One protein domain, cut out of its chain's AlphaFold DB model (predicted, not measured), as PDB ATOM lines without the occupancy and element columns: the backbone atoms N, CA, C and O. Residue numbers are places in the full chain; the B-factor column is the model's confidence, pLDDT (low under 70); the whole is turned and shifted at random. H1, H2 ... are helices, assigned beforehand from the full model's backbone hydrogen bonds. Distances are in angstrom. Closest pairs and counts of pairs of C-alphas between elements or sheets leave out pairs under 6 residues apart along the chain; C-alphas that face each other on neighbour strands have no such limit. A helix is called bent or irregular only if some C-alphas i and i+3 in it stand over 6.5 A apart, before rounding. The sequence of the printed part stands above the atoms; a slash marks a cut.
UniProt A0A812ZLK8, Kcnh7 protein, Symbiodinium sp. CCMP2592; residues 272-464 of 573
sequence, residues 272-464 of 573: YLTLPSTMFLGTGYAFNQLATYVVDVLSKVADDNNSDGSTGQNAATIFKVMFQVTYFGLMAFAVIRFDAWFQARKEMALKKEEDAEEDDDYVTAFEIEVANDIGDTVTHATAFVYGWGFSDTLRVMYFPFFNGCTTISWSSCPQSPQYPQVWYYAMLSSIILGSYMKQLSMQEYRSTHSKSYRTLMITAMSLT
ATOM      1  N   TYR A 272       1.463  47.027 -15.658       89.88
ATOM      2  CA  TYR A 272       0.491  48.075 -16.002       89.88
ATOM      3  C   TYR A 272      -0.821  47.488 -16.537       89.88
ATOM      4  O   TYR A 272      -1.898  47.927 -16.141       89.88
ATOM      5  N   LEU A 273      -0.745  46.466 -17.390       88.31
ATOM      6  CA  LEU A 273      -1.927  45.800 -17.935       88.31
ATOM      7  C   LEU A 273      -2.746  45.104 -16.843       88.31
ATOM      8  O   LEU A 273      -3.966  45.096 -16.928       88.31
ATOM      9  N   THR A 274      -2.117  44.613 -15.771       85.19
ATOM     10  CA  THR A 274      -2.832  44.008 -14.633       85.19
ATOM     11  C   THR A 274      -3.428  45.003 -13.632       85.19
ATOM     12  O   THR A 274      -4.118  44.572 -12.707       85.19
ATOM     13  N   LEU A 275      -3.230  46.320 -13.789       85.44
ATOM     14  CA  LEU A 275      -3.781  47.331 -12.870       85.44
ATOM     15  C   LEU A 275      -5.298  47.218 -12.631       85.44
ATOM     16  O   LEU A 275      -5.698  47.331 -11.469       85.44
ATOM     17  N   PRO A 276      -6.154  46.942 -13.639       84.69
ATOM     18  CA  PRO A 276      -7.596  46.829 -13.423       84.69
ATOM     19  C   PRO A 276      -7.981  45.765 -12.384       84.69
ATOM     20  O   PRO A 276      -9.000  45.907 -11.714       84.69
ATOM     21  N   SER A 277      -7.168  44.719 -12.192       79.25
ATOM     22  CA  SER A 277      -7.383  43.698 -11.147       79.25
ATOM     23  C   SER A 277      -7.298  44.261  -9.726       79.25
ATOM     24  O   SER A 277      -7.912  43.740  -8.799       79.25
ATOM     25  N   THR A 278      -6.592  45.372  -9.531       82.12
ATOM     26  CA  THR A 278      -6.481  46.006  -8.211       82.12
ATOM     27  C   THR A 278      -7.711  46.836  -7.848       82.12
ATOM     28  O   THR A 278      -7.948  47.096  -6.670       82.12
ATOM     29  N   MET A 279      -8.563  47.179  -8.823       83.12
ATOM     30  CA  MET A 279      -9.783  47.962  -8.589       83.12
ATOM     31  C   MET A 279     -10.892  47.161  -7.890       83.12
ATOM     32  O   MET A 279     -11.842  47.758  -7.384       83.12
ATOM     33  N   PHE A 280     -10.762  45.831  -7.777       81.56
ATOM     34  CA  PHE A 280     -11.757  44.969  -7.130       81.56
ATOM     35  C   PHE A 280     -12.072  45.341  -5.689       81.56
ATOM     36  O   PHE A 280     -13.208  45.166  -5.255       81.56
ATOM     37  N   LEU A 281     -11.089  45.857  -4.948       83.44
ATOM     38  CA  LEU A 281     -11.331  46.310  -3.584       83.44
ATOM     39  C   LEU A 281     -12.284  47.516  -3.570       83.44
ATOM     40  O   LEU A 281     -13.180  47.569  -2.735       83.44
ATOM     41  N   GLY A 282     -12.141  48.445  -4.521       84.12
ATOM     42  CA  GLY A 282     -13.058  49.577  -4.679       84.12
ATOM     43  C   GLY A 282     -14.452  49.141  -5.124       84.12
ATOM     44  O   GLY A 282     -15.444  49.601  -4.567       84.12
ATOM     45  N   THR A 283     -14.541  48.182  -6.048       81.31
ATOM     46  CA  THR A 283     -15.820  47.571  -6.439       81.31
ATOM     47  C   THR A 283     -16.506  46.886  -5.255       81.31
ATOM     48  O   THR A 283     -17.696  47.086  -5.028       81.31
ATOM     49  N   GLY A 284     -15.757  46.109  -4.467       81.62
ATOM     50  CA  GLY A 284     -16.271  45.451  -3.269       81.62
ATOM     51  C   GLY A 284     -16.726  46.447  -2.200       81.62
ATOM     52  O   GLY A 284     -17.754  46.227  -1.565       81.62
ATOM     53  N   TYR A 285     -16.019  47.569  -2.051       85.00
ATOM     54  CA  TYR A 285     -16.426  48.654  -1.161       85.00
ATOM     55  C   TYR A 285     -17.761  49.276  -1.589       85.00
ATOM     56  O   TYR A 285     -18.644  49.443  -0.753       85.00
ATOM     57  N   ALA A 286     -17.932  49.563  -2.882       83.38
ATOM     58  CA  ALA A 286     -19.169  50.132  -3.416       83.38
ATOM     59  C   ALA A 286     -20.376  49.195  -3.197       83.38
ATOM     60  O   ALA A 286     -21.425  49.628  -2.725       83.38
ATOM     61  N   PHE A 287     -20.193  47.883  -3.406       80.81
ATOM     62  CA  PHE A 287     -21.202  46.880  -3.043       80.81
ATOM     63  C   PHE A 287     -21.513  46.855  -1.544       80.81
ATOM     64  O   PHE A 287     -22.675  46.710  -1.163       80.81
ATOM     65  N   ASN A 288     -20.493  46.976  -0.688       82.00
ATOM     66  CA  ASN A 288     -20.705  46.998   0.756       82.00
ATOM     67  C   ASN A 288     -21.463  48.252   1.205       82.00
ATOM     68  O   ASN A 288     -22.270  48.161   2.126       82.00
ATOM     69  N   GLN A 289     -21.247  49.399   0.557       79.81
ATOM     70  CA  GLN A 289     -22.001  50.618   0.852       79.81
ATOM     71  C   GLN A 289     -23.483  50.463   0.533       79.81
ATOM     72  O   GLN A 289     -24.306  50.629   1.429       79.81
ATOM     73  N   LEU A 290     -23.805  49.977  -0.669       78.00
ATOM     74  CA  LEU A 290     -25.186  49.692  -1.066       78.00
ATOM     75  C   LEU A 290     -25.895  48.776  -0.056       78.00
ATOM     76  O   LEU A 290     -27.065  48.953   0.279       78.00
ATOM     77  N   ALA A 291     -25.179  47.774   0.441       75.25
ATOM     78  CA  ALA A 291     -25.696  46.870   1.450       75.25
ATOM     79  C   ALA A 291     -25.878  47.512   2.828       75.25
ATOM     80  O   ALA A 291     -26.891  47.282   3.492       75.25
ATOM     81  N   THR A 292     -24.900  48.306   3.255       75.75
ATOM     82  CA  THR A 292     -24.922  49.000   4.546       75.75
ATOM     83  C   THR A 292     -26.060  50.012   4.574       75.75
ATOM     84  O   THR A 292     -26.782  50.073   5.564       75.75
ATOM     85  N   TYR A 293     -26.306  50.702   3.456       77.00
ATOM     86  CA  TYR A 293     -27.463  51.569   3.271       77.00
ATOM     87  C   TYR A 293     -28.777  50.838   3.574       77.00
ATOM     88  O   TYR A 293     -29.602  51.331   4.342       77.00
ATOM     89  N   VAL A 294     -28.981  49.642   3.005       75.81
ATOM     90  CA  VAL A 294     -30.214  48.863   3.222       75.81
ATOM     91  C   VAL A 294     -30.379  48.505   4.699       75.81
ATOM     92  O   VAL A 294     -31.478  48.638   5.239       75.81
ATOM     93  N   VAL A 295     -29.300  48.089   5.368       75.62
ATOM     94  CA  VAL A 295     -29.320  47.777   6.806       75.62
ATOM     95  C   VAL A 295     -29.625  49.025   7.636       75.62
ATOM     96  O   VAL A 295     -30.470  48.971   8.532       75.62
ATOM     97  N   ASP A 296     -28.992  50.154   7.323       74.75
ATOM     98  CA  ASP A 296     -29.172  51.403   8.055       74.75
ATOM     99  C   ASP A 296     -30.588  51.970   7.872       74.75
ATOM    100  O   ASP A 296     -31.221  52.326   8.865       74.75
ATOM    101  N   VAL A 297     -31.145  51.981   6.656       77.69
ATOM    102  CA  VAL A 297     -32.531  52.427   6.413       77.69
ATOM    103  C   VAL A 297     -33.543  51.535   7.124       77.69
ATOM    104  O   VAL A 297     -34.437  52.049   7.796       77.69
ATOM    105  N   LEU A 298     -33.396  50.210   7.037       72.12
ATOM    106  CA  LEU A 298     -34.293  49.288   7.741       72.12
ATOM    107  C   LEU A 298     -34.206  49.454   9.263       72.12
ATOM    108  O   LEU A 298     -35.224  49.341   9.945       72.12
ATOM    109  N   SER A 299     -33.017  49.757   9.794       68.94
ATOM    110  CA  SER A 299     -32.838  50.024  11.224       68.94
ATOM    111  C   SER A 299     -33.472  51.351  11.661       68.94
ATOM    112  O   SER A 299     -34.178  51.366  12.665       68.94
ATOM    113  N   LYS A 300     -33.338  52.423  10.866       73.06
ATOM    114  CA  LYS A 300     -33.963  53.732  11.136       73.06
ATOM    115  C   LYS A 300     -35.489  53.656  11.154       73.06
ATOM    116  O   LYS A 300     -36.123  54.204  12.045       73.06
ATOM    117  N   VAL A 301     -36.085  52.900  10.227       74.44
ATOM    118  CA  VAL A 301     -37.541  52.664  10.219       74.44
ATOM    119  C   VAL A 301     -38.006  51.955  11.501       74.44
ATOM    120  O   VAL A 301     -39.139  52.150  11.937       74.44
ATOM    121  N   ALA A 302     -37.158  51.133  12.123       66.31
ATOM    122  CA  ALA A 302     -37.478  50.491  13.397       66.31
ATOM    123  C   ALA A 302     -37.302  51.436  14.605       66.31
ATOM    124  O   ALA A 302     -38.055  51.310  15.572       66.31
ATOM    125  N   ASP A 303     -36.352  52.375  14.540       67.50
ATOM    126  CA  ASP A 303     -36.147  53.437  15.539       67.50
ATOM    127  C   ASP A 303     -37.335  54.410  15.586       67.50
ATOM    128  O   ASP A 303     -37.921  54.617  16.649       67.50
ATOM    129  N   ASP A 304     -37.756  54.937  14.431       67.31
ATOM    130  CA  ASP A 304     -38.797  55.976  14.336       67.31
ATOM    131  C   ASP A 304     -40.180  55.509  14.835       67.31
ATOM    132  O   ASP A 304     -41.033  56.323  15.195       67.31
ATOM    133  N   ASN A 305     -40.413  54.195  14.885       62.97
ATOM    134  CA  ASN A 305     -41.677  53.602  15.327       62.97
ATOM    135  C   ASN A 305     -41.758  53.340  16.845       62.97
ATOM    136  O   ASN A 305     -42.824  52.956  17.329       62.97
ATOM    137  N   ASN A 306     -40.677  53.542  17.612       59.62
ATOM    138  CA  ASN A 306     -40.650  53.301  19.059       59.62
ATOM    139  C   ASN A 306     -40.567  54.625  19.841       59.62
ATOM    140  O   ASN A 306     -39.511  55.237  19.947       59.62
ATOM    141  N   SER A 307     -41.682  55.052  20.442       49.31
ATOM    142  CA  SER A 307     -41.821  56.355  21.120       49.31
ATOM    143  C   SER A 307     -41.078  56.502  22.459       49.31
ATOM    144  O   SER A 307     -40.989  57.613  22.979       49.31
ATOM    145  N   ASP A 308     -40.540  55.418  23.026       58.38
ATOM    146  CA  ASP A 308     -39.799  55.447  24.294       58.38
ATOM    147  C   ASP A 308     -38.288  55.441  24.037       58.38
ATOM    148  O   ASP A 308     -37.712  54.402  23.719       58.38
ATOM    149  N   GLY A 309     -37.623  56.588  24.221       60.34
ATOM    150  CA  GLY A 309     -36.221  56.801  23.831       60.34
ATOM    151  C   GLY A 309     -35.187  55.814  24.401       60.34
ATOM    152  O   GLY A 309     -34.179  55.565  23.750       60.34
ATOM    153  N   SER A 310     -35.422  55.195  25.565       62.12
ATOM    154  CA  SER A 310     -34.528  54.157  26.117       62.12
ATOM    155  C   SER A 310     -34.847  52.741  25.621       62.12
ATOM    156  O   SER A 310     -33.958  51.891  25.543       62.12
ATOM    157  N   THR A 311     -36.106  52.472  25.271       61.91
ATOM    158  CA  THR A 311     -36.566  51.150  24.817       61.91
ATOM    159  C   THR A 311     -36.398  51.007  23.304       61.91
ATOM    160  O   THR A 311     -35.991  49.945  22.830       61.91
ATOM    161  N   GLY A 312     -36.612  52.096  22.557       63.88
ATOM    162  CA  GLY A 312     -36.380  52.182  21.114       63.88
ATOM    163  C   GLY A 312     -34.917  51.952  20.743       63.88
ATOM    164  O   GLY A 312     -34.637  51.123  19.885       63.88
ATOM    165  N   GLN A 313     -33.979  52.547  21.487       67.62
ATOM    166  CA  GLN A 313     -32.544  52.414  21.216       67.62
ATOM    167  C   GLN A 313     -32.034  50.965  21.362       67.62
ATOM    168  O   GLN A 313     -31.232  50.484  20.555       67.62
ATOM    169  N   ASN A 314     -32.537  50.228  22.359       70.44
ATOM    170  CA  ASN A 314     -32.217  48.808  22.531       70.44
ATOM    171  C   ASN A 314     -32.848  47.951  21.424       70.44
ATOM    172  O   ASN A 314     -32.189  47.062  20.880       70.44
ATOM    173  N   ALA A 315     -34.106  48.226  21.063       71.19
ATOM    174  CA  ALA A 315     -34.799  47.512  19.996       71.19
ATOM    175  C   ALA A 315     -34.104  47.710  18.641       71.19
ATOM    176  O   ALA A 315     -33.842  46.733  17.943       71.19
ATOM    177  N   ALA A 316     -33.725  48.937  18.293       71.50
ATOM    178  CA  ALA A 316     -33.017  49.219  17.052       71.50
ATOM    179  C   ALA A 316     -31.615  48.622  17.006       71.50
ATOM    180  O   ALA A 316     -31.207  48.117  15.962       71.50
ATOM    181  N   THR A 317     -30.909  48.569  18.138       74.19
ATOM    182  CA  THR A 317     -29.634  47.846  18.229       74.19
ATOM    183  C   THR A 317     -29.822  46.359  17.911       74.19
ATOM    184  O   THR A 317     -29.074  45.795  17.110       74.19
ATOM    185  N   ILE A 318     -30.858  45.724  18.472       79.38
ATOM    186  CA  ILE A 318     -31.189  44.318  18.189       79.38
ATOM    187  C   ILE A 318     -31.574  44.136  16.716       79.38
ATOM    188  O   ILE A 318     -31.061  43.226  16.064       79.38
ATOM    189  N   PHE A 319     -32.424  45.005  16.163       80.31
ATOM    190  CA  PHE A 319     -32.807  44.944  14.752       80.31
ATOM    191  C   PHE A 319     -31.608  45.133  13.829       80.31
ATOM    192  O   PHE A 319     -31.465  44.379  12.870       80.31
ATOM    193  N   LYS A 320     -30.696  46.056  14.143       77.81
ATOM    194  CA  LYS A 320     -29.457  46.265  13.391       77.81
ATOM    195  C   LYS A 320     -28.594  45.004  13.371       77.81
ATOM    196  O   LYS A 320     -28.130  44.602  12.307       77.81
ATOM    197  N   VAL A 321     -28.444  44.326  14.511       82.06
ATOM    198  CA  VAL A 321     -27.746  43.030  14.590       82.06
ATOM    199  C   VAL A 321     -28.464  41.973  13.749       82.06
ATOM    200  O   VAL A 321     -27.825  41.292  12.950       82.06
ATOM    201  N   MET A 322     -29.786  41.839  13.886       85.00
ATOM    202  CA  MET A 322     -30.567  40.844  13.145       85.00
ATOM    203  C   MET A 322     -30.513  41.070  11.632       85.00
ATOM    204  O   MET A 322     -30.311  40.111  10.884       85.00
ATOM    205  N   PHE A 323     -30.655  42.314  11.171       84.00
ATOM    206  CA  PHE A 323     -30.553  42.664   9.759       84.00
ATOM    207  C   PHE A 323     -29.143  42.429   9.233       84.00
ATOM    208  O   PHE A 323     -29.011  41.800   8.186       84.00
ATOM    209  N   GLN A 324     -28.101  42.812   9.978       85.00
ATOM    210  CA  GLN A 324     -26.716  42.567   9.576       85.00
ATOM    211  C   GLN A 324     -26.412  41.066   9.456       85.00
ATOM    212  O   GLN A 324     -25.850  40.629   8.455       85.00
ATOM    213  N   VAL A 325     -26.827  40.259  10.437       86.81
ATOM    214  CA  VAL A 325     -26.635  38.798  10.418       86.81
ATOM    215  C   VAL A 325     -27.431  38.150   9.285       86.81
ATOM    216  O   VAL A 325     -26.914  37.269   8.599       86.81
ATOM    217  N   THR A 326     -28.672  38.587   9.058       87.12
ATOM    218  CA  THR A 326     -29.516  38.064   7.971       87.12
ATOM    219  C   THR A 326     -28.928  38.418   6.610       87.12
ATOM    220  O   THR A 326     -28.806  37.548   5.747       87.12
ATOM    221  N   TYR A 327     -28.507  39.669   6.432       83.88
ATOM    222  CA  TYR A 327     -27.835  40.145   5.231       83.88
ATOM    223  C   TYR A 327     -26.555  39.348   4.966       83.88
ATOM    224  O   TYR A 327     -26.394  38.791   3.878       83.88
ATOM    225  N   PHE A 328     -25.688  39.208   5.974       86.00
ATOM    226  CA  PHE A 328     -24.480  38.399   5.855       86.00
ATOM    227  C   PHE A 328     -24.808  36.943   5.514       86.00
ATOM    228  O   PHE A 328     -24.159  36.376   4.645       86.00
ATOM    229  N   GLY A 329     -25.835  36.344   6.124       86.44
ATOM    230  CA  GLY A 329     -26.267  34.978   5.817       86.44
ATOM    231  C   GLY A 329     -26.711  34.798   4.360       86.44
ATOM    232  O   GLY A 329     -26.292  33.843   3.701       86.44
ATOM    233  N   LEU A 330     -27.512  35.731   3.835       86.31
ATOM    234  CA  LEU A 330     -27.960  35.724   2.438       86.31
ATOM    235  C   LEU A 330     -26.792  35.926   1.467       86.31
ATOM    236  O   LEU A 330     -26.658  35.179   0.495       86.31
ATOM    237  N   MET A 331     -25.912  36.884   1.759       83.50
ATOM    238  CA  MET A 331     -24.722  37.152   0.953       83.50
ATOM    239  C   MET A 331     -23.734  35.995   0.981       83.50
ATOM    240  O   MET A 331     -23.267  35.572  -0.071       83.50
ATOM    241  N   ALA A 332     -23.449  35.438   2.156       84.88
ATOM    242  CA  ALA A 332     -22.602  34.264   2.318       84.88
ATOM    243  C   ALA A 332     -23.118  33.108   1.462       84.88
ATOM    244  O   ALA A 332     -22.359  32.511   0.699       84.88
ATOM    245  N   PHE A 333     -24.422  32.827   1.539       86.50
ATOM    246  CA  PHE A 333     -25.042  31.786   0.733       86.50
ATOM    247  C   PHE A 333     -24.874  32.049  -0.769       86.50
ATOM    248  O   PHE A 333     -24.447  31.148  -1.494       86.50
ATOM    249  N   ALA A 334     -25.165  33.267  -1.231       85.19
ATOM    250  CA  ALA A 334     -25.037  33.638  -2.635       85.19
ATOM    251  C   ALA A 334     -23.582  33.532  -3.122       85.19
ATOM    252  O   ALA A 334     -23.315  32.828  -4.093       85.19
ATOM    253  N   VAL A 335     -22.633  34.157  -2.420       84.19
ATOM    254  CA  VAL A 335     -21.211  34.193  -2.795       84.19
ATOM    255  C   VAL A 335     -20.605  32.791  -2.829       84.19
ATOM    256  O   VAL A 335     -19.972  32.429  -3.816       84.19
ATOM    257  N   ILE A 336     -20.854  31.958  -1.811       84.19
ATOM    258  CA  ILE A 336     -20.340  30.578  -1.775       84.19
ATOM    259  C   ILE A 336     -20.919  29.747  -2.928       84.19
ATOM    260  O   ILE A 336     -20.226  28.902  -3.499       84.19
ATOM    261  N   ARG A 337     -22.197  29.953  -3.274       84.88
ATOM    262  CA  ARG A 337     -22.838  29.258  -4.398       84.88
ATOM    263  C   ARG A 337     -22.275  29.709  -5.739       84.88
ATOM    264  O   ARG A 337     -22.025  28.842  -6.574       84.88
ATOM    265  N   PHE A 338     -22.065  31.011  -5.927       83.44
ATOM    266  CA  PHE A 338     -21.472  31.557  -7.145       83.44
ATOM    267  C   PHE A 338     -20.025  31.090  -7.327       83.44
ATOM    268  O   PHE A 338     -19.729  30.504  -8.364       83.44
ATOM    269  N   ASP A 339     -19.162  31.242  -6.318       81.94
ATOM    270  CA  ASP A 339     -17.761  30.788  -6.383       81.94
ATOM    271  C   ASP A 339     -17.679  29.283  -6.674       81.94
ATOM    272  O   ASP A 339     -16.981  28.845  -7.584       81.94
ATOM    273  N   ALA A 340     -18.477  28.465  -5.984       81.00
ATOM    274  CA  ALA A 340     -18.458  27.032  -6.240       81.00
ATOM    275  C   ALA A 340     -18.991  26.649  -7.631       81.00
ATOM    276  O   ALA A 340     -18.538  25.655  -8.199       81.00
ATOM    277  N   TRP A 341     -19.948  27.407  -8.180       83.38
ATOM    278  CA  TRP A 341     -20.422  27.211  -9.550       83.38
ATOM    279  C   TRP A 341     -19.322  27.525 -10.569       83.38
ATOM    280  O   TRP A 341     -19.092  26.719 -11.473       83.38
ATOM    281  N   PHE A 342     -18.598  28.632 -10.384       80.50
ATOM    282  CA  PHE A 342     -17.461  28.994 -11.232       80.50
ATOM    283  C   PHE A 342     -16.313  27.985 -11.116       80.50
ATOM    284  O   PHE A 342     -15.850  27.480 -12.136       80.50
ATOM    285  N   GLN A 343     -15.929  27.574  -9.903       76.62
ATOM    286  CA  GLN A 343     -14.890  26.553  -9.724       76.62
ATOM    287  C   GLN A 343     -15.271  25.210 -10.347       76.62
ATOM    288  O   GLN A 343     -14.436  24.578 -10.989       76.62
ATOM    289  N   ALA A 344     -16.529  24.777 -10.217       80.31
ATOM    290  CA  ALA A 344     -16.990  23.553 -10.866       80.31
ATOM    291  C   ALA A 344     -16.920  23.659 -12.399       80.31
ATOM    292  O   ALA A 344     -16.561  22.690 -13.068       80.31
ATOM    293  N   ARG A 345     -17.238  24.832 -12.962       81.06
ATOM    294  CA  ARG A 345     -17.135  25.092 -14.402       81.06
ATOM    295  C   ARG A 345     -15.681  25.076 -14.876       81.06
ATOM    296  O   ARG A 345     -15.402  24.429 -15.880       81.06
ATOM    297  N   LYS A 346     -14.769  25.686 -14.116       77.56
ATOM    298  CA  LYS A 346     -13.322  25.676 -14.371       77.56
ATOM    299  C   LYS A 346     -12.733  24.266 -14.305       77.56
ATOM    300  O   LYS A 346     -12.017  23.862 -15.210       77.56
ATOM    301  N   GLU A 347     -13.098  23.473 -13.296       78.50
ATOM    302  CA  GLU A 347     -12.678  22.066 -13.184       78.50
ATOM    303  C   GLU A 347     -13.208  21.204 -14.341       78.50
ATOM    304  O   GLU A 347     -12.517  20.301 -14.806       78.50
ATOM    305  N   MET A 348     -14.433  21.458 -14.812       78.25
ATOM    306  CA  MET A 348     -14.979  20.776 -15.990       78.25
ATOM    307  C   MET A 348     -14.279  21.189 -17.283       78.25
ATOM    308  O   MET A 348     -14.154  20.362 -18.180       78.25
ATOM    309  N   ALA A 349     -13.852  22.446 -17.388       73.94
ATOM    310  CA  ALA A 349     -13.105  22.938 -18.532       73.94
ATOM    311  C   ALA A 349     -11.706  22.299 -18.575       73.94
ATOM    312  O   ALA A 349     -11.361  21.699 -19.583       73.94
ATOM    313  N   LEU A 350     -10.962  22.323 -17.462       74.56
ATOM    314  CA  LEU A 350      -9.623  21.719 -17.359       74.56
ATOM    315  C   LEU A 350      -9.626  20.216 -17.667       74.56
ATOM    316  O   LEU A 350      -8.736  19.711 -18.332       74.56
ATOM    317  N   LYS A 351     -10.658  19.483 -17.235       77.19
ATOM    318  CA  LYS A 351     -10.780  18.059 -17.589       77.19
ATOM    319  C   LYS A 351     -10.973  17.832 -19.083       77.19
ATOM    320  O   LYS A 351     -10.480  16.850 -19.609       77.19
ATOM    321  N   LYS A 352     -11.706  18.720 -19.760       75.50
ATOM    322  CA  LYS A 352     -11.876  18.624 -21.213       75.50
ATOM    323  C   LYS A 352     -10.578  18.905 -21.961       75.50
ATOM    324  O   LYS A 352     -10.440  18.396 -23.058       75.50
ATOM    325  N   GLU A 353      -9.687  19.710 -21.390       68.19
ATOM    326  CA  GLU A 353      -8.346  19.963 -21.922       68.19
ATOM    327  C   GLU A 353      -7.438  18.744 -21.741       68.19
ATOM    328  O   GLU A 353      -6.853  18.297 -22.720       68.19
ATOM    329  N   GLU A 354      -7.403  18.143 -20.542       69.44
ATOM    330  CA  GLU A 354      -6.692  16.870 -20.307       69.44
ATOM    331  C   GLU A 354      -7.185  15.763 -21.260       69.44
ATOM    332  O   GLU A 354      -6.406  14.928 -21.711       69.44
ATOM    333  N   ASP A 355      -8.476  15.769 -21.605       69.94
ATOM    334  CA  ASP A 355      -9.066  14.828 -22.562       69.94
ATOM    335  C   ASP A 355      -8.817  15.214 -24.045       69.94
ATOM    336  O   ASP A 355      -9.111  14.409 -24.930       69.94
ATOM    337  N   ALA A 356      -8.314  16.423 -24.341       66.56
ATOM    338  CA  ALA A 356      -8.168  16.994 -25.689       66.56
ATOM    339  C   ALA A 356      -6.707  17.262 -26.118       66.56
ATOM    340  O   ALA A 356      -6.495  18.005 -27.073       66.56
ATOM    341  N   GLU A 357      -5.722  16.642 -25.453       57.81
ATOM    342  CA  GLU A 357      -4.256  16.777 -25.634       57.81
ATOM    343  C   GLU A 357      -3.676  16.491 -27.058       57.81
ATOM    344  O   GLU A 357      -2.480  16.247 -27.192       57.81
ATOM    345  N   GLU A 358      -4.455  16.537 -28.147       57.72
ATOM    346  CA  GLU A 358      -3.971  16.288 -29.524       57.72
ATOM    347  C   GLU A 358      -3.747  17.543 -30.407       57.72
ATOM    348  O   GLU A 358      -3.191  17.383 -31.491       57.72
ATOM    349  N   ASP A 359      -4.078  18.776 -29.982       56.25
ATOM    350  CA  ASP A 359      -3.870  20.003 -30.795       56.25
ATOM    351  C   ASP A 359      -3.272  21.195 -30.000       56.25
ATOM    352  O   ASP A 359      -3.950  21.830 -29.186       56.25
ATOM    353  N   ASP A 360      -2.018  21.568 -30.300       56.06
ATOM    354  CA  ASP A 360      -1.254  22.655 -29.642       56.06
ATOM    355  C   ASP A 360      -1.895  24.058 -29.788       56.06
ATOM    356  O   ASP A 360      -1.796  24.903 -28.890       56.06
ATOM    357  N   ASP A 361      -2.600  24.322 -30.895       53.66
ATOM    358  CA  ASP A 361      -3.294  25.602 -31.132       53.66
ATOM    359  C   ASP A 361      -4.572  25.744 -30.278       53.66
ATOM    360  O   ASP A 361      -5.052  26.857 -30.033       53.66
ATOM    361  N   TYR A 362      -5.121  24.629 -29.781       52.22
ATOM    362  CA  TYR A 362      -6.303  24.632 -28.917       52.22
ATOM    363  C   TYR A 362      -5.937  24.959 -27.461       52.22
ATOM    364  O   TYR A 362      -6.688  25.665 -26.785       52.22
ATOM    365  N   VAL A 363      -4.753  24.532 -27.008       52.62
ATOM    366  CA  VAL A 363      -4.234  24.772 -25.650       52.62
ATOM    367  C   VAL A 363      -4.057  26.270 -25.389       52.62
ATOM    368  O   VAL A 363      -4.562  26.794 -24.402       52.62
ATOM    369  N   THR A 364      -3.452  27.018 -26.316       52.12
ATOM    370  CA  THR A 364      -3.249  28.469 -26.133       52.12
ATOM    371  C   THR A 364      -4.549  29.278 -26.195       52.12
ATOM    372  O   THR A 364      -4.699  30.263 -25.469       52.12
ATOM    373  N   ALA A 365      -5.517  28.884 -27.029       52.38
ATOM    374  CA  ALA A 365      -6.839  29.514 -27.056       52.38
ATOM    375  C   ALA A 365      -7.632  29.235 -25.765       52.38
ATOM    376  O   ALA A 365      -8.296  30.134 -25.242       52.38
ATOM    377  N   PHE A 366      -7.509  28.022 -25.226       51.75
ATOM    378  CA  PHE A 366      -8.145  27.596 -23.986       51.75
ATOM    379  C   PHE A 366      -7.509  28.233 -22.741       51.75
ATOM    380  O   PHE A 366      -8.233  28.723 -21.877       51.75
ATOM    381  N   GLU A 367      -6.180  28.353 -22.677       53.47
ATOM    382  CA  GLU A 367      -5.476  29.102 -21.627       53.47
ATOM    383  C   GLU A 367      -5.937  30.566 -21.577       53.47
ATOM    384  O   GLU A 367      -6.135  31.125 -20.497       53.47
ATOM    385  N   ILE A 368      -6.180  31.182 -22.741       50.53
ATOM    386  CA  ILE A 368      -6.737  32.538 -22.842       50.53
ATOM    387  C   ILE A 368      -8.211  32.570 -22.403       50.53
ATOM    388  O   ILE A 368      -8.622  33.542 -21.773       50.53
ATOM    389  N   GLU A 369      -9.013  31.545 -22.699       53.19
ATOM    390  CA  GLU A 369     -10.423  31.460 -22.285       53.19
ATOM    391  C   GLU A 369     -10.574  31.222 -20.770       53.19
ATOM    392  O   GLU A 369     -11.400  31.869 -20.127       53.19
ATOM    393  N   VAL A 370      -9.715  30.390 -20.173       52.34
ATOM    394  CA  VAL A 370      -9.630  30.174 -18.718       52.34
ATOM    395  C   VAL A 370      -9.053  31.399 -18.002       52.34
ATOM    396  O   VAL A 370      -9.518  31.741 -16.917       52.34
ATOM    397  N   ALA A 371      -8.087  32.105 -18.602       48.97
ATOM    398  CA  ALA A 371      -7.570  33.372 -18.075       48.97
ATOM    399  C   ALA A 371      -8.560  34.545 -18.232       48.97
ATOM    400  O   ALA A 371      -8.481  35.523 -17.489       48.97
ATOM    401  N   ASN A 372      -9.502  34.450 -19.176       52.91
ATOM    402  CA  ASN A 372     -10.602  35.396 -19.377       52.91
ATOM    403  C   ASN A 372     -11.847  35.064 -18.538       52.91
ATOM    404  O   ASN A 372     -12.898  35.661 -18.785       52.91
ATOM    405  N   ASP A 373     -11.786  34.140 -17.573       63.19
ATOM    406  CA  ASP A 373     -12.984  33.729 -16.843       63.19
ATOM    407  C   ASP A 373     -13.538  34.887 -15.994       63.19
ATOM    408  O   ASP A 373     -12.968  35.287 -14.974       63.19
ATOM    409  N   ILE A 374     -14.707  35.401 -16.402       63.53
ATOM    410  CA  ILE A 374     -15.546  36.333 -15.622       63.53
ATOM    411  C   ILE A 374     -15.721  35.798 -14.190       63.53
ATOM    412  O   ILE A 374     -15.838  36.573 -13.239       63.53
ATOM    413  N   GLY A 375     -15.705  34.473 -14.029       64.44
ATOM    414  CA  GLY A 375     -15.779  33.786 -12.753       64.44
ATOM    415  C   GLY A 375     -14.694  34.157 -11.758       64.44
ATOM    416  O   GLY A 375     -15.033  34.446 -10.612       64.44
ATOM    417  N   ASP A 376     -13.423  34.204 -12.156       65.50
ATOM    418  CA  ASP A 376     -12.322  34.514 -11.231       65.50
ATOM    419  C   ASP A 376     -12.418  35.975 -10.757       65.50
ATOM    420  O   ASP A 376     -12.312  36.272  -9.563       65.50
ATOM    421  N   THR A 377     -12.741  36.879 -11.681       65.75
ATOM    422  CA  THR A 377     -13.031  38.294 -11.426       65.75
ATOM    423  C   THR A 377     -14.162  38.491 -10.413       65.75
ATOM    424  O   THR A 377     -13.993  39.161  -9.387       65.75
ATOM    425  N   VAL A 378     -15.318  37.877 -10.670       66.12
ATOM    426  CA  VAL A 378     -16.487  37.963  -9.790       66.12
ATOM    427  C   VAL A 378     -16.187  37.312  -8.440       66.12
ATOM    428  O   VAL A 378     -16.554  37.858  -7.400       66.12
ATOM    429  N   THR A 379     -15.463  36.194  -8.422       71.38
ATOM    430  CA  THR A 379     -15.068  35.490  -7.195       71.38
ATOM    431  C   THR A 379     -14.162  36.351  -6.317       71.38
ATOM    432  O   THR A 379     -14.387  36.454  -5.112       71.38
ATOM    433  N   HIS A 380     -13.174  37.041  -6.891       72.62
ATOM    434  CA  HIS A 380     -12.302  37.933  -6.124       72.62
ATOM    435  C   HIS A 380     -13.044  39.151  -5.567       72.62
ATOM    436  O   HIS A 380     -12.882  39.469  -4.386       72.62
ATOM    437  N   ALA A 381     -13.884  39.810  -6.369       72.06
ATOM    438  CA  ALA A 381     -14.688  40.939  -5.903       72.06
ATOM    439  C   ALA A 381     -15.663  40.515  -4.786       72.06
ATOM    440  O   ALA A 381     -15.740  41.155  -3.736       72.06
ATOM    441  N   THR A 382     -16.355  39.389  -4.971       74.94
ATOM    442  CA  THR A 382     -17.294  38.853  -3.974       74.94
ATOM    443  C   THR A 382     -16.600  38.354  -2.708       74.94
ATOM    444  O   THR A 382     -17.175  38.484  -1.629       74.94
ATOM    445  N   ALA A 383     -15.354  37.874  -2.786       80.31
ATOM    446  CA  ALA A 383     -14.554  37.524  -1.611       80.31
ATOM    447  C   ALA A 383     -14.291  38.732  -0.699       80.31
ATOM    448  O   ALA A 383     -14.347  38.604   0.525       80.31
ATOM    449  N   PHE A 384     -14.040  39.911  -1.279       78.31
ATOM    450  CA  PHE A 384     -13.886  41.144  -0.507       78.31
ATOM    451  C   PHE A 384     -15.202  41.584   0.134       78.31
ATOM    452  O   PHE A 384     -15.214  41.878   1.328       78.31
ATOM    453  N   VAL A 385     -16.311  41.561  -0.615       82.25
ATOM    454  CA  VAL A 385     -17.654  41.863  -0.077       82.25
ATOM    455  C   VAL A 385     -18.006  40.915   1.069       82.25
ATOM    456  O   VAL A 385     -18.487  41.344   2.114       82.25
ATOM    457  N   TYR A 386     -17.709  39.625   0.905       86.56
ATOM    458  CA  TYR A 386     -17.887  38.616   1.942       86.56
ATOM    459  C   TYR A 386     -17.032  38.916   3.183       86.56
ATOM    460  O   TYR A 386     -17.533  38.841   4.306       86.56
ATOM    461  N   GLY A 387     -15.770  39.313   2.990       88.50
ATOM    462  CA  GLY A 387     -14.891  39.774   4.065       88.50
ATOM    463  C   GLY A 387     -15.469  40.962   4.834       88.50
ATOM    464  O   GLY A 387     -15.529  40.909   6.063       88.50
ATOM    465  N   TRP A 388     -15.947  41.993   4.129       87.44
ATOM    466  CA  TRP A 388     -16.592  43.162   4.739       87.44
ATOM    467  C   TRP A 388     -17.833  42.782   5.526       87.44
ATOM    468  O   TRP A 388     -17.890  43.073   6.715       87.44
ATOM    469  N   GLY A 389     -18.763  42.044   4.919       86.69
ATOM    470  CA  GLY A 389     -19.972  41.591   5.603       86.69
ATOM    471  C   GLY A 389     -19.659  40.789   6.869       86.69
ATOM    472  O   GLY A 389     -20.303  40.991   7.900       86.69
ATOM    473  N   PHE A 390     -18.632  39.932   6.831       90.62
ATOM    474  CA  PHE A 390     -18.169  39.180   7.999       90.62
ATOM    475  C   PHE A 390     -17.602  40.104   9.090       90.62
ATOM    476  O   PHE A 390     -17.972  39.985  10.259       90.62
ATOM    477  N   SER A 391     -16.746  41.057   8.716       91.19
ATOM    478  CA  SER A 391     -16.184  42.044   9.644       91.19
ATOM    479  C   SER A 391     -17.247  42.954  10.249       91.19
ATOM    480  O   SER A 391     -17.254  43.156  11.459       91.19
ATOM    481  N   ASP A 392     -18.154  43.488   9.439       88.00
ATOM    482  CA  ASP A 392     -19.212  44.389   9.888       88.00
ATOM    483  C   ASP A 392     -20.180  43.656  10.815       88.00
ATOM    484  O   ASP A 392     -20.584  44.202  11.837       88.00
ATOM    485  N   THR A 393     -20.455  42.374  10.554       89.38
ATOM    486  CA  THR A 393     -21.219  41.519  11.474       89.38
ATOM    487  C   THR A 393     -20.527  41.394  12.833       89.38
ATOM    488  O   THR A 393     -21.164  41.594  13.867       89.38
ATOM    489  N   LEU A 394     -19.219  41.120  12.856       91.19
ATOM    490  CA  LEU A 394     -18.455  41.025  14.106       91.19
ATOM    491  C   LEU A 394     -18.360  42.367  14.839       91.19
ATOM    492  O   LEU A 394     -18.464  42.400  16.065       91.19
ATOM    493  N   ARG A 395     -18.220  43.478  14.110       88.81
ATOM    494  CA  ARG A 395     -18.224  44.830  14.681       88.81
ATOM    495  C   ARG A 395     -19.585  45.201  15.251       88.81
ATOM    496  O   ARG A 395     -19.627  45.737  16.348       88.81
ATOM    497  N   VAL A 396     -20.683  44.878  14.565       85.50
ATOM    498  CA  VAL A 396     -22.057  45.099  15.054       85.50
ATOM    499  C   VAL A 396     -22.332  44.284  16.322       85.50
ATOM    500  O   VAL A 396     -22.929  44.795  17.270       85.50
ATOM    501  N   MET A 397     -21.843  43.041  16.385       87.00
ATOM    502  CA  MET A 397     -21.906  42.232  17.606       87.00
ATOM    503  C   MET A 397     -21.053  42.829  18.734       87.00
ATOM    504  O   MET A 397     -21.473  42.857  19.886       87.00
ATOM    505  N   TYR A 398     -19.847  43.310  18.437       89.62
ATOM    506  CA  TYR A 398     -18.939  43.803  19.470       89.62
ATOM    507  C   TYR A 398     -19.288  45.206  19.982       89.62
ATOM    508  O   TYR A 398     -19.404  45.413  21.187       89.62
ATOM    509  N   PHE A 399     -19.451  46.184  19.095       85.19
ATOM    510  CA  PHE A 399     -19.635  47.585  19.473       85.19
ATOM    511  C   PHE A 399     -21.098  47.877  19.866       85.19
ATOM    512  O   PHE A 399     -21.338  48.106  21.050       85.19
ATOM    513  N   PRO A 400     -22.096  47.810  18.961       81.69
ATOM    514  CA  PRO A 400     -23.494  47.974  19.343       81.69
ATOM    515  C   PRO A 400     -23.988  46.985  20.397       81.69
ATOM    516  O   PRO A 400     -24.508  47.407  21.424       81.69
ATOM    517  N   PHE A 401     -23.820  45.677  20.179       82.94
ATOM    518  CA  PHE A 401     -24.487  44.689  21.033       82.94
ATOM    519  C   PHE A 401     -23.802  44.480  22.394       82.94
ATOM    520  O   PHE A 401     -24.487  44.515  23.412       82.94
ATOM    521  N   PHE A 402     -22.475  44.299  22.454       84.25
ATOM    522  CA  PHE A 402     -21.786  44.119  23.744       84.25
ATOM    523  C   PHE A 402     -21.441  45.433  24.457       84.25
ATOM    524  O   PHE A 402     -21.498  45.473  25.685       84.25
ATOM    525  N   ASN A 403     -21.082  46.493  23.723       82.25
ATOM    526  CA  ASN A 403     -20.640  47.764  24.317       82.25
ATOM    527  C   ASN A 403     -21.703  48.880  24.288       82.25
ATOM    528  O   ASN A 403     -21.447  49.966  24.809       82.25
ATOM    529  N   GLY A 404     -22.884  48.641  23.708       76.50
ATOM    530  CA  GLY A 404     -23.979  49.617  23.680       76.50
ATOM    531  C   GLY A 404     -23.701  50.850  22.813       76.50
ATOM    532  O   GLY A 404     -24.207  51.933  23.102       76.50
ATOM    533  N   CYS A 405     -22.854  50.728  21.788       77.44
ATOM    534  CA  CYS A 405     -22.543  51.845  20.894       77.44
ATOM    535  C   CYS A 405     -23.689  52.100  19.899       77.44
ATOM    536  O   CYS A 405     -24.316  51.169  19.403       77.44
ATOM    537  N   THR A 406     -23.952  53.365  19.564       70.88
ATOM    538  CA  THR A 406     -25.049  53.725  18.644       70.88
ATOM    539  C   THR A 406     -24.736  53.414  17.185       70.88
ATOM    540  O   THR A 406     -25.643  53.232  16.375       70.88
ATOM    541  N   THR A 407     -23.455  53.325  16.827       71.12
ATOM    542  CA  THR A 407     -23.022  52.962  15.477       71.12
ATOM    543  C   THR A 407     -22.067  51.771  15.498       71.12
ATOM    544  O   THR A 407     -21.570  51.350  16.540       71.12
ATOM    545  N   ILE A 408     -21.787  51.240  14.307       71.19
ATOM    546  CA  ILE A 408     -20.819  50.155  14.073       71.19
ATOM    547  C   ILE A 408     -19.382  50.606  14.415       71.19
ATOM    548  O   ILE A 408     -18.499  49.776  14.626       71.19
ATOM    549  N   SER A 409     -19.145  51.921  14.478       73.56
ATOM    550  CA  SER A 409     -17.843  52.516  14.765       73.56
ATOM    551  C   SER A 409     -17.616  52.729  16.261       73.56
ATOM    552  O   SER A 409     -18.471  53.259  16.979       73.56
ATOM    553  N   TRP A 410     -16.388  52.443  16.694       72.06
ATOM    554  CA  TRP A 410     -15.887  52.718  18.041       72.06
ATOM    555  C   TRP A 410     -15.965  54.203  18.427       72.06
ATOM    556  O   TRP A 410     -16.122  54.529  19.601       72.06
ATOM    557  N   SER A 411     -15.907  55.113  17.449       70.38
ATOM    558  CA  SER A 411     -15.957  56.564  17.683       70.38
ATOM    559  C   SER A 411     -17.288  57.041  18.276       70.38
ATOM    560  O   SER A 411     -17.353  58.119  18.860       70.38
ATOM    561  N   SER A 412     -18.349  56.241  18.135       67.00
ATOM    562  CA  SER A 412     -19.704  56.557  18.603       67.00
ATOM    563  C   SER A 412     -20.038  56.016  19.994       67.00
ATOM    564  O   SER A 412     -21.155  56.198  20.477       67.00
ATOM    565  N   CYS A 413     -19.106  55.305  20.633       69.00
ATOM    566  CA  CYS A 413     -19.377  54.656  21.907       69.00
ATOM    567  C   CYS A 413     -19.467  55.705  23.037       69.00
ATOM    568  O   CYS A 413     -18.521  56.480  23.218       69.00
ATOM    569  N   PRO A 414     -20.567  55.730  23.820       60.88
ATOM    570  CA  PRO A 414     -20.807  56.752  24.844       60.88
ATOM    571  C   PRO A 414     -19.887  56.632  26.072       60.88
ATOM    572  O   PRO A 414     -19.767  57.582  26.842       60.88
ATOM    573  N   GLN A 415     -19.224  55.488  26.271       60.16
ATOM    574  CA  GLN A 415     -18.327  55.260  27.405       60.16
ATOM    575  C   GLN A 415     -16.866  55.552  27.019       60.16
ATOM    576  O   GLN A 415     -16.263  54.840  26.218       60.16
ATOM    577  N   SER A 416     -16.286  56.602  27.605       52.44
ATOM    578  CA  SER A 416     -14.847  56.889  27.547       52.44
ATOM    579  C   SER A 416     -14.092  56.144  28.661       52.44
ATOM    580  O   SER A 416     -14.594  56.130  29.788       52.44
ATOM    581  N   PRO A 417     -12.868  55.627  28.428       56.41
ATOM    582  CA  PRO A 417     -12.066  55.762  27.210       56.41
ATOM    583  C   PRO A 417     -12.415  54.721  26.131       56.41
ATOM    584  O   PRO A 417     -12.499  53.529  26.404       56.41
ATOM    585  N   GLN A 418     -12.536  55.178  24.880       68.94
ATOM    586  CA  GLN A 418     -12.837  54.345  23.701       68.94
ATOM    587  C   GLN A 418     -11.622  53.509  23.236       68.94
ATOM    588  O   GLN A 418     -11.768  52.494  22.558       68.94
ATOM    589  N   TYR A 419     -10.407  53.914  23.626       72.31
ATOM    590  CA  TYR A 419      -9.146  53.313  23.179       72.31
ATOM    591  C   TYR A 419      -8.990  51.820  23.542       72.31
ATOM    592  O   TYR A 419      -8.688  51.033  22.642       72.31
ATOM    593  N   PRO A 420      -9.243  51.363  24.790       85.00
ATOM    594  CA  PRO A 420      -9.077  49.951  25.146       85.00
ATOM    595  C   PRO A 420     -10.043  49.017  24.409       85.00
ATOM    596  O   PRO A 420      -9.664  47.897  24.077       85.00
ATOM    597  N   GLN A 421     -11.267  49.465  24.104       85.38
ATOM    598  CA  GLN A 421     -12.281  48.641  23.427       85.38
ATOM    599  C   GLN A 421     -11.816  48.196  22.032       85.38
ATOM    600  O   GLN A 421     -12.012  47.044  21.648       85.38
ATOM    601  N   VAL A 422     -11.131  49.076  21.297       89.06
ATOM    602  CA  VAL A 422     -10.580  48.756  19.970       89.06
ATOM    603  C   VAL A 422      -9.456  47.717  20.070       89.06
ATOM    604  O   VAL A 422      -9.407  46.774  19.278       89.06
ATOM    605  N   TRP A 423      -8.593  47.833  21.083       91.50
ATOM    606  CA  TRP A 423      -7.549  46.843  21.361       91.50
ATOM    607  C   TRP A 423      -8.128  45.480  21.736       91.50
ATOM    608  O   TRP A 423      -7.685  44.460  21.207       91.50
ATOM    609  N   TYR A 424      -9.142  45.452  22.605       91.75
ATOM    610  CA  TYR A 424      -9.818  44.213  22.981       91.75
ATOM    611  C   TYR A 424     -10.473  43.538  21.776       91.75
ATOM    612  O   TYR A 424     -10.314  42.329  21.612       91.75
ATOM    613  N   TYR A 425     -11.136  44.296  20.897       92.06
ATOM    614  CA  TYR A 425     -11.681  43.764  19.647       92.06
ATOM    615  C   TYR A 425     -10.595  43.142  18.758       92.06
ATOM    616  O   TYR A 425     -10.742  42.005  18.298       92.06
ATOM    617  N   ALA A 426      -9.481  43.847  18.535       93.88
ATOM    618  CA  ALA A 426      -8.385  43.363  17.695       93.88
ATOM    619  C   ALA A 426      -7.721  42.099  18.271       93.88
ATOM    620  O   ALA A 426      -7.471  41.137  17.541       93.88
ATOM    621  N   MET A 427      -7.495  42.048  19.587       94.62
ATOM    622  CA  MET A 427      -6.955  40.861  20.257       94.62
ATOM    623  C   MET A 427      -7.931  39.681  20.200       94.62
ATOM    624  O   MET A 427      -7.543  38.578  19.812       94.62
ATOM    625  N   LEU A 428      -9.203  39.907  20.543       94.25
ATOM    626  CA  LEU A 428     -10.225  38.863  20.570       94.25
ATOM    627  C   LEU A 428     -10.452  38.269  19.175       94.25
ATOM    628  O   LEU A 428     -10.454  37.047  19.019       94.25
ATOM    629  N   SER A 429     -10.582  39.122  18.156       93.56
ATOM    630  CA  SER A 429     -10.711  38.686  16.763       93.56
ATOM    631  C   SER A 429      -9.472  37.918  16.296       93.56
ATOM    632  O   SER A 429      -9.623  36.855  15.698       93.56
ATOM    633  N   SER A 430      -8.259  38.361  16.643       94.06
ATOM    634  CA  SER A 430      -7.023  37.631  16.320       94.06
ATOM    635  C   SER A 430      -7.003  36.226  16.934       94.06
ATOM    636  O   SER A 430      -6.695  35.257  16.240       94.06
ATOM    637  N   ILE A 431      -7.374  36.091  18.211       93.19
ATOM    638  CA  ILE A 431      -7.373  34.803  18.924       93.19
ATOM    639  C   ILE A 431      -8.444  33.864  18.360       93.19
ATOM    640  O   ILE A 431      -8.138  32.720  18.014       93.19
ATOM    641  N   ILE A 432      -9.693  34.329  18.257       94.12
ATOM    642  CA  ILE A 432     -10.823  33.500  17.818       94.12
ATOM    643  C   ILE A 432     -10.649  33.105  16.351       94.12
ATOM    644  O   ILE A 432     -10.694  31.916  16.023       94.12
ATOM    645  N   LEU A 433     -10.418  34.080  15.466       93.62
ATOM    646  CA  LEU A 433     -10.318  33.826  14.029       93.62
ATOM    647  C   LEU A 433      -9.026  33.085  13.681       93.62
ATOM    648  O   LEU A 433      -9.059  32.183  12.849       93.62
ATOM    649  N   GLY A 434      -7.914  33.376  14.363       88.62
ATOM    650  CA  GLY A 434      -6.669  32.620  14.217       88.62
ATOM    651  C   GLY A 434      -6.826  31.154  14.634       88.62
ATOM    652  O   GLY A 434      -6.415  30.246  13.905       88.62
ATOM    653  N   SER A 435      -7.499  30.896  15.760       89.25
ATOM    654  CA  SER A 435      -7.789  29.533  16.229       89.25
ATOM    655  C   SER A 435      -8.706  28.783  15.264       89.25
ATOM    656  O   SER A 435      -8.445  27.625  14.923       89.25
ATOM    657  N   TYR A 436      -9.759  29.440  14.775       90.62
ATOM    658  CA  TYR A 436     -10.677  28.841  13.811       90.62
ATOM    659  C   TYR A 436     -10.004  28.589  12.458       90.62
ATOM    660  O   TYR A 436     -10.185  27.531  11.859       90.62
ATOM    661  N   MET A 437      -9.140  29.497  12.004       86.56
ATOM    662  CA  MET A 437      -8.344  29.308  10.794       86.56
ATOM    663  C   MET A 437      -7.408  28.101  10.913       86.56
ATOM    664  O   MET A 437      -7.296  27.323   9.964       86.56
ATOM    665  N   LYS A 438      -6.779  27.887  12.076       83.12
ATOM    666  CA  LYS A 438      -5.992  26.671  12.341       83.12
ATOM    667  C   LYS A 438      -6.851  25.410  12.219       83.12
ATOM    668  O   LYS A 438      -6.396  24.407  11.674       83.12
ATOM    669  N   GLN A 439      -8.098  25.440  12.684       86.25
ATOM    670  CA  GLN A 439      -9.019  24.309  12.528       86.25
ATOM    671  C   GLN A 439      -9.441  24.101  11.067       86.25
ATOM    672  O   GLN A 439      -9.393  22.974  10.576       86.25
ATOM    673  N   LEU A 440      -9.787  25.169  10.345       84.19
ATOM    674  CA  LEU A 440     -10.117  25.109   8.918       84.19
ATOM    675  C   LEU A 440      -8.945  24.597   8.081       84.19
ATOM    676  O   LEU A 440      -9.144  23.829   7.139       84.19
ATOM    677  N   SER A 441      -7.717  24.988   8.430       79.00
ATOM    678  CA  SER A 441      -6.527  24.582   7.685       79.00
ATOM    679  C   SER A 441      -6.264  23.075   7.779       79.00
ATOM    680  O   SER A 441      -5.735  22.462   6.846       79.00
ATOM    681  N   MET A 442      -6.709  22.478   8.886       77.31
ATOM    682  CA  MET A 442      -6.614  21.062   9.208       77.31
ATOM    683  C   MET A 442      -7.695  20.182   8.568       77.31
ATOM    684  O   MET A 442      -7.510  18.966   8.499       77.31
ATOM    685  N   GLN A 443      -8.810  20.755   8.114       79.75
ATOM    686  CA  GLN A 443      -9.901  19.990   7.513       79.75
ATOM    687  C   GLN A 443      -9.564  19.559   6.079       79.75
ATOM    688  O   GLN A 443      -9.093  20.354   5.263       79.75
ATOM    689  N   GLU A 444      -9.829  18.289   5.762       71.75
ATOM    690  CA  GLU A 444      -9.670  17.763   4.404       71.75
ATOM    691  C   GLU A 444     -10.777  18.250   3.471       71.75
ATOM    692  O   GLU A 444     -11.955  18.256   3.832       71.75
ATOM    693  N   TYR A 445     -10.408  18.547   2.222       68.50
ATOM    694  CA  TYR A 445     -11.355  18.904   1.169       68.50
ATOM    695  C   TYR A 445     -12.327  17.747   0.910       68.50
ATOM    696  O   TYR A 445     -11.962  16.703   0.356       68.50
ATOM    697  N   ARG A 446     -13.584  17.899   1.341       70.69
ATOM    698  CA  ARG A 446     -14.646  16.919   1.058       70.69
ATOM    699  C   ARG A 446     -15.312  17.145  -0.300       70.69
ATOM    700  O   ARG A 446     -15.712  16.160  -0.910       70.69
ATOM    701  N   SER A 447     -15.368  18.386  -0.780       75.31
ATOM    702  CA  SER A 447     -16.016  18.794  -2.037       75.31
ATOM    703  C   SER A 447     -15.423  20.104  -2.578       75.31
ATOM    704  O   SER A 447     -14.778  20.835  -1.824       75.31
ATOM    705  N   THR A 448     -15.685  20.438  -3.849       70.00
ATOM    706  CA  THR A 448     -15.325  21.738  -4.459       70.00
ATOM    707  C   THR A 448     -15.922  22.905  -3.658       70.00
ATOM    708  O   THR A 448     -15.204  23.831  -3.291       70.00
ATOM    709  N   HIS A 449     -17.180  22.786  -3.207       73.31
ATOM    710  CA  HIS A 449     -17.812  23.748  -2.288       73.31
ATOM    711  C   HIS A 449     -17.009  23.981  -0.997       73.31
ATOM    712  O   HIS A 449     -16.911  25.106  -0.516       73.31
ATOM    713  N   SER A 450     -16.422  22.924  -0.428       79.25
ATOM    714  CA  SER A 450     -15.610  23.025   0.789       79.25
ATOM    715  C   SER A 450     -14.279  23.740   0.543       79.25
ATOM    716  O   SER A 450     -13.769  24.375   1.466       79.25
ATOM    717  N   LYS A 451     -13.722  23.652  -0.671       77.81
ATOM    718  CA  LYS A 451     -12.499  24.362  -1.070       77.81
ATOM    719  C   LYS A 451     -12.773  25.858  -1.235       77.81
ATOM    720  O   LYS A 451     -12.118  26.650  -0.564       77.81
ATOM    721  N   SER A 452     -13.790  26.206  -2.022       77.12
ATOM    722  CA  SER A 452     -14.349  27.558  -2.173       77.12
ATOM    723  C   SER A 452     -14.588  28.248  -0.830       77.12
ATOM    724  O   SER A 452     -13.966  29.263  -0.513       77.12
ATOM    725  N   TYR A 453     -15.402  27.621   0.026       84.44
ATOM    726  CA  TYR A 453     -15.718  28.136   1.356       84.44
ATOM    727  C   TYR A 453     -14.470  28.389   2.204       84.44
ATOM    728  O   TYR A 453     -14.351  29.436   2.834       84.44
ATOM    729  N   ARG A 454     -13.519  27.447   2.219       83.44
ATOM    730  CA  ARG A 454     -12.291  27.583   3.009       83.44
ATOM    731  C   ARG A 454     -11.442  28.754   2.520       83.44
ATOM    732  O   ARG A 454     -10.987  29.531   3.352       83.44
ATOM    733  N   THR A 455     -11.236  28.896   1.213       81.50
ATOM    734  CA  THR A 455     -10.463  30.015   0.654       81.50
ATOM    735  C   THR A 455     -11.119  31.352   0.995       81.50
ATOM    736  O   THR A 455     -10.462  32.211   1.581       81.50
ATOM    737  N   LEU A 456     -12.424  31.488   0.731       84.94
ATOM    738  CA  LEU A 456     -13.202  32.689   1.052       84.94
ATOM    739  C   LEU A 456     -13.130  33.035   2.542       84.94
ATOM    740  O   LEU A 456     -12.861  34.179   2.906       84.94
ATOM    741  N   MET A 457     -13.320  32.041   3.412       88.56
ATOM    742  CA  MET A 457     -13.325  32.245   4.856       88.56
ATOM    743  C   MET A 457     -11.947  32.636   5.397       88.56
ATOM    744  O   MET A 457     -11.854  33.522   6.238       88.56
ATOM    745  N   ILE A 458     -10.864  32.033   4.898       87.06
ATOM    746  CA  ILE A 458      -9.504  32.402   5.312       87.06
ATOM    747  C   ILE A 458      -9.191  33.839   4.886       87.06
ATOM    748  O   ILE A 458      -8.659  34.611   5.684       87.06
ATOM    749  N   THR A 459      -9.544  34.221   3.655       87.62
ATOM    750  CA  THR A 459      -9.367  35.597   3.183       87.62
ATOM    751  C   THR A 459     -10.176  36.573   4.034       87.62
ATOM    752  O   THR A 459      -9.596  37.535   4.536       87.62
ATOM    753  N   ALA A 460     -11.459  36.297   4.279       90.38
ATOM    754  CA  ALA A 460     -12.312  37.115   5.139       90.38
ATOM    755  C   ALA A 460     -11.725  37.283   6.543       90.38
ATOM    756  O   ALA A 460     -11.544  38.406   6.994       90.38
ATOM    757  N   MET A 461     -11.325  36.189   7.195       92.12
ATOM    758  CA  MET A 461     -10.722  36.232   8.529       92.12
ATOM    759  C   MET A 461      -9.421  37.033   8.553       92.12
ATOM    760  O   MET A 461      -9.210  37.818   9.474       92.12
ATOM    761  N   SER A 462      -8.569  36.877   7.536       91.56
ATOM    762  CA  SER A 462      -7.319  37.639   7.430       91.56
ATOM    763  C   SER A 462      -7.557  39.143   7.282       91.56
ATOM    764  O   SER A 462      -6.847  39.942   7.891       91.56
ATOM    765  N   LEU A 463      -8.583  39.524   6.514       90.50
ATOM    766  CA  LEU A 463      -8.967  40.917   6.305       90.50
ATOM    767  C   LEU A 463      -9.612  41.495   7.561       90.50
ATOM    768  O   LEU A 463      -9.222  42.577   7.974       90.50
ATOM    769  N   THR A 464     -10.516  40.765   8.221       92.94
ATOM    770  CA  THR A 464     -11.142  41.196   9.480       92.94
ATOM    771  C   THR A 464     -10.111  41.450  10.573       92.94
ATOM    772  O   THR A 464     -10.187  42.471  11.252       92.94
TER     773      THR A 464
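Overview. This is residues 272 to 464 of the 573 residues of the protein "Kcnh7 protein" of Symbiodinium sp. CCMP2592 (UniProt A0A812ZLK8). A 46-residue helix, H2, makes the long axis of an elongated model; H1 and H4 pack along parts of it in a three-helix up-and-down bundle, each helix running against the one before it. At one end of H2 the short H3 folds back beside it, and the turn at residues 355 to 361 sticks out; the hairpin of H5 and H6 packs on the bundle through H6, which crosses H2 and H4, with H5 beyond it. The printed part has 193 residues with six named helices, H1 to H6 in chain order, and no named strand: all helix. It is loose, with a radius of gyration of the C-alphas of 21.0 A, and spans 75 by 35 by 34 A.

Arrangement. H1, residues 275 to 304, touches the hub H2, residues 309 to 354, with residues 295 to 303 alone; the closest C-alphas, of Asp 303 and Ala 316, are 5.5 A apart. This hairpin has a shallow tilt of 32 degrees, opposite ways. H3, residues 360 to 371, only just touches H2, with 3 pairs of C-alphas within 8 A, the closest being Lys 346 and Val 370 at 7.3 A; they form a hairpin at a shallow tilt of 1 degree. H4, residues 374 to 403, touches H2 at a shallow tilt of 23 degrees, opposite ways, with C-alphas 342 and 375 closest at 5.3 A. H1 touches H4 with residues 277 to 288 alone, at a steep tilt of 39 degrees; the closest C-alphas, of Gly 284 and Val 385, are 5.0 A apart. H5, residues 419 to 442, is close to H4 but not clearly touching, with the C-alphas of Tyr 398 and Tyr 425 closest at 7.3 A. H6, residues 448 to 464, touches H4 at a steep tilt of 52 degrees, with the C-alphas of Gly 387 and Ala 460 closest at 3.9 A. H6 touches H2 at a steep tilt of 47 degrees, with C-alphas 340 and 449 closest at 5.2 A. H5 and H6 form a hairpin at 22 degrees, a shallow tilt, with C-alphas 433 and 461 closest at 6.0 A. Every O i to N i+4 pair is within hydrogen-bond range in H6; the counts are 22 of 26 in H1, 40 of 42 in H2, 6 of 8 in H3, 23 of 26 in H4 and 19 of 20 in H5.

Along the chain. H1 begins at C-alpha 275, (-3.781, 47.331, -12.870), and is 45.2 A long; it is only just irregular, with C-alphas 278 and 281 6.7 A apart. H2 measures 66.4 A, H4 41.9 A and H5 35.2 A; the shorter H3 and H6 measure 17.0 A and 24.3 A. H6 ends at C-alpha 464, (-11.142, 41.196, 9.480).

Size, cuts and confidence. The C-alphas farthest apart, of Asp 308 and Glu 358, are 75.6 A apart. The printed part has no cut, and the link from H4 to H5, residues 404 to 418, is long. Mean pLDDT of the printed part is 77.0, with 47 residues under 70, among them 302 to 313 and 353 to 378.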